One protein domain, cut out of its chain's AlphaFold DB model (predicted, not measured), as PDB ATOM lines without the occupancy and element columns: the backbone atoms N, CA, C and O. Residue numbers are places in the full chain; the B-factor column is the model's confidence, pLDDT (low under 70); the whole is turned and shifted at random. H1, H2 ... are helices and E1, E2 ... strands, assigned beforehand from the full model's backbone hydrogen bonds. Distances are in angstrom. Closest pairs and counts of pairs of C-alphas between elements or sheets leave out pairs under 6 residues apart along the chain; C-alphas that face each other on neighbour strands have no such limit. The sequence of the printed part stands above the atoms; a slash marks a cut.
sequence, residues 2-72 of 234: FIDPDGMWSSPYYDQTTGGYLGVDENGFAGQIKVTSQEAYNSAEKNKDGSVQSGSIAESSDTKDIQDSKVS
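This is residues 2 to 72 of the 234 residues of an uncharacterized protein of Geofilum rubicundum JCM 15548 (UniProt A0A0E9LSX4). With little regular structure, this is a small sheet of three short strands, with H1 over one face, H2 close to H1, and much loop. The 71 printed residues run E1, E2, E3, H1, H2; the sheet E2 E1 E3 is mixed, and the class is mixed helices and strands, with 20 residues in named elements. It is compact, radius of gyration of the C-alphas 11.2 A, spanning 32 by 25 by 20 A.

E1 is residues 13 to 15, from C-alpha 13 at (26.359, 4.175, -0.404); E2 is 21 to 23, and E3 34 to 36. H1 is 38 to 43, 8.6 A; H2 is 54 to 58, ending at (36.973, 2.929, 1.944).

E1 and E2 form an antiparallel hairpin, with N 13 and O 23 2.9 A apart. E1 and E3 are parallel, with N 14 and O 34 2.9 A apart. Residues 34 to 35 of E3 pair antiparallel with 64 to 65. H1 is on the sheet, over E1, height 9.8 A; C-alphas 15 and 38 are their closest, 5.9 A. H1 and H2 are close but not clearly touching; C-alphas 41 and 57 are closest, 6.6 A. In H1 and H2 every O i to N i+4 pair is within hydrogen-bond range.

The printed part has no cut and no long link. Residues 2 to 8 are under pLDDT 70.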
ATOM      1  N   PHE A   2      26.907  20.925   8.655       35.91
ATOM      2  CA  PHE A   2      28.270  21.037   8.122       35.91
ATOM      3  C   PHE A   2      28.166  21.072   6.589       35.91
ATOM      4  O   PHE A   2      27.409  20.292   6.019       35.91
ATOM      5  N   ILE A   3      28.821  22.039   5.948       46.50
ATOM      6  CA  ILE A   3      28.822  22.209   4.490       46.50
ATOM      7  C   ILE A   3      30.106  21.565   3.980       46.50
ATOM      8  O   ILE A   3      31.178  21.996   4.405       46.50
ATOM      9  N   ASP A   4      29.984  20.576   3.092       44.75
ATOM     10  CA  ASP A   4      31.112  20.021   2.339       44.75
ATOM     11  C   ASP A   4      31.732  21.147   1.480       44.75
ATOM     12  O   ASP A   4      31.060  21.661   0.575       44.75
ATOM     13  N   PRO A   5      32.950  21.627   1.795       45.53
ATOM     14  CA  PRO A   5      33.527  22.782   1.118       45.53
ATOM     15  C   PRO A   5      34.026  22.472  -0.300       45.53
ATOM     16  O   PRO A   5      34.181  23.413  -1.089       45.53
ATOM     17  N   ASP A   6      34.299  21.202  -0.622       48.78
ATOM     18  CA  ASP A   6      34.889  20.782  -1.899       48.78
ATOM     19  C   ASP A   6      34.089  19.707  -2.655       48.78
ATOM     20  O   ASP A   6      34.320  19.527  -3.855       48.78
ATOM     21  N   GLY A   7      33.089  19.090  -2.020       48.66
ATOM     22  CA  GLY A   7      32.234  18.073  -2.634       48.66
ATOM     23  C   GLY A   7      32.894  16.694  -2.698       48.66
ATOM     24  O   GLY A   7      32.480  15.868  -3.518       48.66
ATOM     25  N   MET A   8      33.956  16.469  -1.918       56.12
ATOM     26  CA  MET A   8      34.756  15.241  -1.935       56.12
ATOM     27  C   MET A   8      34.429  14.290  -0.777       56.12
ATOM     28  O   MET A   8      35.031  13.215  -0.693       56.12
ATOM     29  N   TRP A   9      33.486  14.631   0.108       72.44
ATOM     30  CA  TRP A   9      32.999  13.672   1.104       72.44
ATOM     31  C   TRP A   9      32.324  12.488   0.409       72.44
ATOM     32  O   TRP A   9      31.774  12.630  -0.676       72.44
ATOM     33  N   SER A  10      32.436  11.288   0.975       75.38
ATOM     34  CA  SER A  10      32.116  10.034   0.282       75.38
ATOM     35  C   SER A  10      30.836   9.398   0.805       75.38
ATOM     36  O   SER A  10      30.894   8.404   1.513       75.38
ATOM     37  N   SER A  11      29.676   9.944   0.442       86.75
ATOM     38  CA  SER A  11      28.376   9.408   0.847       86.75
ATOM     39  C   SER A  11      27.263   9.948  -0.062       86.75
ATOM     40  O   SER A  11      27.341  11.084  -0.527       86.75
ATOM     41  N   PRO A  12      26.194   9.191  -0.361       96.69
ATOM     42  CA  PRO A  12      25.757   7.907   0.204       96.69
ATOM     43  C   PRO A  12      26.364   6.661  -0.457       96.69
ATOM     44  O   PRO A  12      27.045   6.736  -1.479       96.69
ATOM     45  N   TYR A  13      26.014   5.500   0.106       97.62
ATOM     46  CA  TYR A  13      26.359   4.175  -0.404       97.62
ATOM     47  C   TYR A  13      25.130   3.450  -0.950       97.62
ATOM     48  O   TYR A  13      24.089   3.358  -0.289       97.62
ATOM     49  N   TYR A  14      25.286   2.873  -2.137       98.25
ATOM     50  CA  TYR A  14      24.276   2.054  -2.796       98.25
ATOM     51  C   TYR A  14      24.793   0.649  -3.089       98.25
ATOM     52  O   TYR A  14      25.983   0.437  -3.320       98.25
ATOM     53  N   ASP A  15      23.877  -0.313  -3.117       97.69
ATOM     54  CA  ASP A  15      24.172  -1.692  -3.479       97.69
ATOM     55  C   ASP A  15      24.473  -1.816  -4.976       97.69
ATOM     56  O   ASP A  15      23.695  -1.388  -5.831       97.69
ATOM     57  N   GLN A  16      25.589  -2.458  -5.304       96.56
ATOM     58  CA  GLN A  16      26.072  -2.596  -6.677       96.56
ATOM     59  C   GLN A  16      25.152  -3.400  -7.599       96.56
ATOM     60  O   GLN A  16      25.152  -3.195  -8.813       96.56
ATOM     61  N   THR A  17      24.381  -4.341  -7.054       96.25
ATOM     62  CA  THR A  17      23.543  -5.237  -7.858       96.25
ATOM     63  C   THR A  17      22.176  -4.620  -8.117       96.25
ATOM     64  O   THR A  17      21.662  -4.672  -9.236       96.25
ATOM     65  N   THR A  18      21.585  -4.030  -7.085       97.69
ATOM     66  CA  THR A  18      20.202  -3.551  -7.097       97.69
ATOM     67  C   THR A  18      20.088  -2.041  -7.271       97.69
ATOM     68  O   THR A  18      19.034  -1.569  -7.695       97.69
ATOM     69  N   GLY A  19      21.133  -1.276  -6.951       98.00
ATOM     70  CA  GLY A  19      21.056   0.177  -6.795       98.00
ATOM     71  C   GLY A  19      20.243   0.610  -5.573       98.00
ATOM     72  O   GLY A  19      19.798   1.753  -5.509       98.00
ATOM     73  N   GLY A  20      19.982  -0.308  -4.635       98.25
ATOM     74  CA  GLY A  20      19.265  -0.021  -3.397       98.25
ATOM     75  C   GLY A  20      20.113   0.814  -2.442       98.25
ATOM     76  O   GLY A  20      21.318   0.607  -2.331       98.25
ATOM     77  N   TYR A  21      19.487   1.770  -1.758       98.31
ATOM     78  CA  TYR A  21      20.157   2.594  -0.753       98.31
ATOM     79  C   TYR A  21      20.574   1.746   0.454       98.31
ATOM     80  O   TYR A  21      19.734   1.075   1.054       98.31
ATOM     81  N   LEU A  22      21.860   1.792   0.809       97.81
ATOM     82  CA  LEU A  22      22.416   1.066   1.956       97.81
ATOM     83  C   LEU A  22      22.514   1.957   3.194       97.81
ATOM     84  O   LEU A  22      22.201   1.522   4.300       97.81
ATOM     85  N   GLY A  23      22.928   3.209   3.003       97.12
ATOM     86  CA  GLY A  23      23.068   4.178   4.080       97.12
ATOM     87  C   GLY A  23      24.089   5.265   3.766       97.12
ATOM     88  O   GLY A  23      24.464   5.483   2.614       97.12
ATOM     89  N   VAL A  24      24.536   5.941   4.820       96.88
ATOM     90  CA  VAL A  24      25.484   7.067   4.787       96.88
ATOM     91  C   VAL A  24      26.622   6.829   5.775       96.88
ATOM     92  O   VAL A  24      26.522   5.942   6.632       96.88
ATOM     93  N   ASP A  25      27.678   7.622   5.647       94.31
ATOM     94  CA  ASP A  25      28.723   7.774   6.657       94.31
ATOM     95  C   ASP A  25      28.452   8.990   7.571       94.31
ATOM     96  O   ASP A  25      27.362   9.579   7.544       94.31
ATOM     97  N   GLU A  26      29.444   9.378   8.375       91.81
ATOM     98  CA  GLU A  26      29.400  10.565   9.236       91.81
ATOM     99  C   GLU A  26      29.147  11.898   8.498       91.81
ATOM    100  O   GLU A  26      28.794  12.893   9.138       91.81
ATOM    101  N   ASN A  27      29.284  11.937   7.168       88.75
ATOM    102  CA  ASN A  27      29.052  13.119   6.337       88.75
ATOM    103  C   ASN A  27      27.585  13.253   5.889       88.75
ATOM    104  O   ASN A  27      27.165  14.312   5.414       88.75
ATOM    105  N   GLY A  28      26.766  12.215   6.089       93.19
ATOM    106  CA  GLY A  28      25.349  12.221   5.732       93.19
ATOM    107  C   GLY A  28      25.105  12.099   4.226       93.19
ATOM    108  O   GLY A  28      25.949  11.620   3.483       93.19
ATOM    109  N   PHE A  29      23.916  12.471   3.748       95.19
ATOM    110  CA  PHE A  29      23.528  12.314   2.337       95.19
ATOM    111  C   PHE A  29      24.050  13.486   1.482       95.19
ATOM    112  O   PHE A  29      23.270  14.352   1.078       95.19
ATOM    113  N   ALA A  30      25.365  13.558   1.281       93.75
ATOM    114  CA  ALA A  30      26.042  14.642   0.570       93.75
ATOM    115  C   ALA A  30      27.416  14.200   0.045       93.75
ATOM    116  O   ALA A  30      28.098  13.416   0.705       93.75
ATOM    117  N   GLY A  31      27.838  14.764  -1.090       93.31
ATOM    118  CA  GLY A  31      29.131  14.459  -1.707       93.31
ATOM    119  C   GLY A  31      29.087  13.301  -2.712       93.31
ATOM    120  O   GLY A  31      28.083  13.084  -3.397       93.31
ATOM    121  N   GLN A  32      30.219  12.616  -2.880       93.94
ATOM    122  CA  GLN A  32      30.447  11.551  -3.856       93.94
ATOM    123  C   GLN A  32      29.524  10.354  -3.633       93.94
ATOM    124  O   GLN A  32      29.448   9.787  -2.545       93.94
ATOM    125  N   ILE A  33      28.887   9.909  -4.712       96.94
ATOM    126  CA  ILE A  33      28.017   8.737  -4.699       96.94
ATOM    127  C   ILE A  33      28.883   7.484  -4.808       96.94
ATOM    128  O   ILE A  33      29.583   7.282  -5.807       96.94
ATOM    129  N   LYS A  34      28.805   6.620  -3.797       96.50
ATOM    130  CA  LYS A  34      29.547   5.362  -3.748       96.50
ATOM    131  C   LYS A  34      28.638   4.172  -4.010       96.50
ATOM    132  O   LYS A  34      27.463   4.143  -3.643       96.50
ATOM    133  N   VAL A  35      29.224   3.148  -4.609       97.31
ATOM    134  CA  VAL A  35      28.599   1.852  -4.842       97.31
ATOM    135  C   VAL A  35      29.452   0.778  -4.190       97.31
ATOM    136  O   VAL A  35      30.673   0.815  -4.303       97.31
ATOM    137  N   THR A  36      28.822  -0.173  -3.509       96.94
ATOM    138  CA  THR A  36      29.519  -1.270  -2.832       96.94
ATOM    139  C   THR A  36      28.647  -2.524  -2.769       96.94
ATOM    140  O   THR A  36      27.487  -2.510  -3.186       96.94
ATOM    141  N   SER A  37      29.190  -3.630  -2.268       96.25
ATOM    142  CA  SER A  37      28.403  -4.823  -1.959       96.25
ATOM    143  C   SER A  37      27.697  -4.671  -0.606       96.25
ATOM    144  O   SER A  37      28.223  -4.062   0.328       96.25
ATOM    145  N   GLN A  38      26.506  -5.263  -0.463       95.88
ATOM    146  CA  GLN A  38      25.819  -5.344   0.832       95.88
ATOM    147  C   GLN A  38      26.712  -5.958   1.929       95.88
ATOM    148  O   GLN A  38      26.660  -5.533   3.082       95.88
ATOM    149  N   GLU A  39      27.535  -6.947   1.573       96.62
ATOM    150  CA  GLU A  39      28.472  -7.608   2.486       96.62
ATOM    151  C   GLU A  39      29.567  -6.654   2.973       96.62
ATOM    152  O   GLU A  39      29.776  -6.542   4.183       96.62
ATOM    153  N   ALA A  40      30.208  -5.910   2.064       96.19
ATOM    154  CA  ALA A  40      31.198  -4.901   2.428       96.19
ATOM    155  C   ALA A  40      30.587  -3.805   3.311       96.19
ATOM    156  O   ALA A  40      31.163  -3.443   4.338       96.19
ATOM    157  N   TYR A  41      29.384  -3.325   2.975       96.50
ATOM    158  CA  TYR A  41      28.695  -2.319   3.783       96.50
ATOM    159  C   TYR A  41      28.367  -2.816   5.197       96.50
ATOM    160  O   TYR A  41      28.482  -2.058   6.162       96.50
ATOM    161  N   ASN A  42      27.948  -4.076   5.338       96.00
ATOM    162  CA  ASN A  42      27.607  -4.666   6.634       96.00
ATOM    163  C   ASN A  42      28.841  -4.985   7.485       96.00
ATOM    164  O   ASN A  42      28.746  -4.952   8.709       96.00
ATOM    165  N   SER A  43      29.970  -5.292   6.845       95.94
ATOM    166  CA  SER A  43      31.222  -5.647   7.524       95.94
ATOM    167  C   SER A  43      32.010  -4.428   8.007       95.94
ATOM    168  O   SER A  43      32.818  -4.553   8.922       95.94
ATOM    169  N   ALA A  44      31.777  -3.257   7.408       96.00
ATOM    170  CA  ALA A  44      32.421  -2.014   7.810       96.00
ATOM    171  C   ALA A  44      31.979  -1.555   9.210       96.00
ATOM    172  O   ALA A  44      30.811  -1.692   9.597       96.00
ATOM    173  N   GLU A  45      32.913  -0.957   9.950       95.94
ATOM    174  CA  GLU A  45      32.659  -0.423  11.285       95.94
ATOM    175  C   GLU A  45      31.564   0.650  11.265       95.94
ATOM    176  O   GLU A  45      31.418   1.414  10.304       95.94
ATOM    177  N   LYS A  46      30.781   0.719  12.345       96.06
ATOM    178  CA  LYS A  46      29.669   1.667  12.486       96.06
ATOM    179  C   LYS A  46      29.962   2.710  13.557       96.06
ATOM    180  O   LYS A  46      30.535   2.413  14.606       96.06
ATOM    181  N   ASN A  47      29.531   3.936  13.299       94.25
ATOM    182  CA  ASN A  47      29.416   4.988  14.295       94.25
ATOM    183  C   ASN A  47      28.274   4.673  15.275       94.25
ATOM    184  O   ASN A  47      27.414   3.823  15.031       94.25
ATOM    185  N   LYS A  48      28.229   5.402  16.394       94.31
ATOM    186  CA  LYS A  48      27.186   5.226  17.423       94.31
ATOM    187  C   LYS A  48      25.768   5.499  16.916       94.31
ATOM    188  O   LYS A  48      24.819   4.984  17.497       94.31
ATOM    189  N   ASP A  49      25.624   6.319  15.880       92.62
ATOM    190  CA  ASP A  49      24.342   6.647  15.250       92.62
ATOM    191  C   ASP A  49      23.922   5.642  14.162       92.62
ATOM    192  O   ASP A  49      22.861   5.795  13.561       92.62
ATOM    193  N   GLY A  50      24.732   4.603  13.924       92.69
ATOM    194  CA  GLY A  50      24.488   3.568  12.923       92.69
ATOM    195  C   GLY A  50      25.011   3.891  11.521       92.69
ATOM    196  O   GLY A  50      24.968   3.005  10.666       92.69
ATOM    197  N   SER A  51      25.532   5.101  11.273       94.44
ATOM    198  CA  SER A  51      26.244   5.408  10.025       94.44
ATOM    199  C   SER A  51      27.518   4.568   9.909       94.44
ATOM    200  O   SER A  51      28.088   4.134  10.913       94.44
ATOM    201  N   VAL A  52      27.958   4.283   8.683       94.94
ATOM    202  CA  VAL A  52      29.238   3.592   8.477       94.94
ATOM    203  C   VAL A  52      30.395   4.551   8.733       94.94
ATOM    204  O   VAL A  52      30.274   5.733   8.450       94.94
ATOM    205  N   GLN A  53      31.514   4.069   9.263       93.75
ATOM    206  CA  GLN A  53      32.721   4.887   9.329       93.75
ATOM    207  C   GLN A  53      33.356   4.969   7.939       93.75
ATOM    208  O   GLN A  53      33.698   3.931   7.360       93.75
ATOM    209  N   SER A  54      33.549   6.187   7.424       91.56
ATOM    210  CA  SER A  54      34.085   6.418   6.072       91.56
ATOM    211  C   SER A  54      35.423   5.706   5.824       91.56
ATOM    212  O   SER A  54      35.608   5.064   4.788       91.56
ATOM    213  N   GLY A  55      36.331   5.739   6.807       89.44
ATOM    214  CA  GLY A  55      37.633   5.073   6.732       89.44
ATOM    215  C   GLY A  55      37.522   3.555   6.572       89.44
ATOM    216  O   GLY A  55      38.186   2.984   5.714       89.44
ATOM    217  N   SER A  56      36.629   2.909   7.328       92.00
ATOM    218  CA  SER A  56      36.472   1.448   7.304       92.00
ATOM    219  C   SER A  56      35.910   0.943   5.972       92.00
ATOM    220  O   SER A  56      36.377  -0.055   5.429       92.00
ATOM    221  N   ILE A  57      34.922   1.638   5.404       93.06
ATOM    222  CA  ILE A  57      34.309   1.214   4.138       93.06
ATOM    223  C   ILE A  57      35.163   1.548   2.908       93.06
ATOM    224  O   ILE A  57      35.046   0.867   1.884       93.06
ATOM    225  N   ALA A  58      36.034   2.559   3.002       88.81
ATOM    226  CA  ALA A  58      36.973   2.929   1.944       88.81
ATOM    227  C   ALA A  58      38.089   1.887   1.729       88.81
ATOM    228  O   ALA A  58      38.664   1.834   0.645       88.81
ATOM    229  N   GLU A  59      38.377   1.041   2.723       86.88
ATOM    230  CA  GLU A  59      39.358  -0.050   2.605       86.88
ATOM    231  C   GLU A  59      38.856  -1.223   1.746       86.88
ATOM    232  O   GLU A  59      39.652  -2.026   1.254       86.88
ATOM    233  N   SER A  60      37.540  -1.332   1.536       91.19
ATOM    234  CA  SER A  60      36.957  -2.406   0.733       91.19
ATOM    235  C   SER A  60      37.176  -2.178  -0.763       91.19
ATOM    236  O   SER A  60      36.744  -1.172  -1.323       91.19
ATOM    237  N   SER A  61      37.737  -3.177  -1.450       91.81
ATOM    238  CA  SER A  61      37.876  -3.178  -2.915       91.81
ATOM    239  C   SER A  61      36.541  -3.209  -3.672       91.81
ATOM    240  O   SER A  61      36.508  -2.957  -4.883       91.81
ATOM    241  N   ASP A  62      35.450  -3.545  -2.980       93.50
ATOM    242  CA  ASP A  62      34.098  -3.522  -3.542       93.50
ATOM    243  C   ASP A  62      33.515  -2.106  -3.570       93.50
ATOM    244  O   ASP A  62      32.626  -1.836  -4.377       93.50
ATOM    245  N   THR A  63      34.020  -1.200  -2.725       94.56
ATOM    246  CA  THR A  63      33.546   0.182  -2.641       94.56
ATOM    247  C   THR A  63      34.198   1.026  -3.730       94.56
ATOM    248  O   THR A  63      35.415   1.194  -3.773       94.56
ATOM    249  N   LYS A  64      33.380   1.573  -4.629       94.62
ATOM    250  CA  LYS A  64      33.827   2.339  -5.797       94.62
ATOM    251  C   LYS A  64      33.028   3.615  -5.957       94.62
ATOM    252  O   LYS A  64      31.872   3.697  -5.541       94.62
ATOM    253  N   ASP A  65      33.634   4.585  -6.622       93.69
ATOM    254  CA  ASP A  65      32.904   5.716  -7.173       93.69
ATOM    255  C   ASP A  65      31.893   5.263  -8.227       93.69
ATOM    256  O   ASP A  65      32.139   4.315  -8.981       93.69
ATOM    257  N   ILE A  66      30.756   5.956  -8.309       95.50
ATOM    258  CA  ILE A  66      29.674   5.596  -9.229       95.50
ATOM    259  C   ILE A  66      30.143   5.523 -10.691       95.50
ATOM    260  O   ILE A  66      29.765   4.580 -11.389       95.50
ATOM    261  N   GLN A  67      31.007   6.439 -11.150       92.69
ATOM    262  CA  GLN A  67      31.529   6.437 -12.526       92.69
ATOM    263  C   GLN A  67      32.472   5.263 -12.826       92.69
ATOM    264  O   GLN A  67      32.580   4.852 -13.978       92.69
ATOM    265  N   ASP A  68      33.125   4.713 -11.800       91.62
ATOM    266  CA  ASP A  68      34.084   3.607 -11.923       91.62
ATOM    267  C   ASP A  68      33.433   2.243 -11.623       91.62
ATOM    268  O   ASP A  68      34.041   1.175 -11.781       91.62
ATOM    269  N   SER A  69      32.172   2.262 -11.189       85.31
ATOM    270  CA  SER A  69      31.396   1.078 -10.846       85.31
ATOM    271  C   SER A  69      30.761   0.426 -12.082       85.31
ATOM    272  O   SER A  69      30.296   1.083 -13.011       85.31
ATOM    273  N   LYS A  70      30.709  -0.912 -12.098       86.06
ATOM    274  CA  LYS A  70      30.033  -1.695 -13.148       86.06
ATOM    275  C   LYS A  70      28.600  -2.023 -12.730       86.06
ATOM    276  O   LYS A  70      28.260  -3.184 -12.523       86.06
ATOM    277  N   VAL A  71      27.786  -0.988 -12.573       93.81
ATOM    278  CA  VAL A  71      26.366  -1.112 -12.224       93.81
ATOM    279  C   VAL A  71      25.494  -1.266 -13.468       93.81
ATOM    280  O   VAL A  71      25.803  -0.733 -14.531       93.81
ATOM    281  N   SER A  72      24.391  -2.004 -13.338       97.06
ATOM    282  CA  SER A  72      23.393  -2.112 -14.411       97.06
ATOM    283  C   SER A  72      22.597  -0.813 -14.578       97.06
ATOM    284  O   SER A  72      22.454  -0.033 -13.638       97.06
TER     285      SER A  72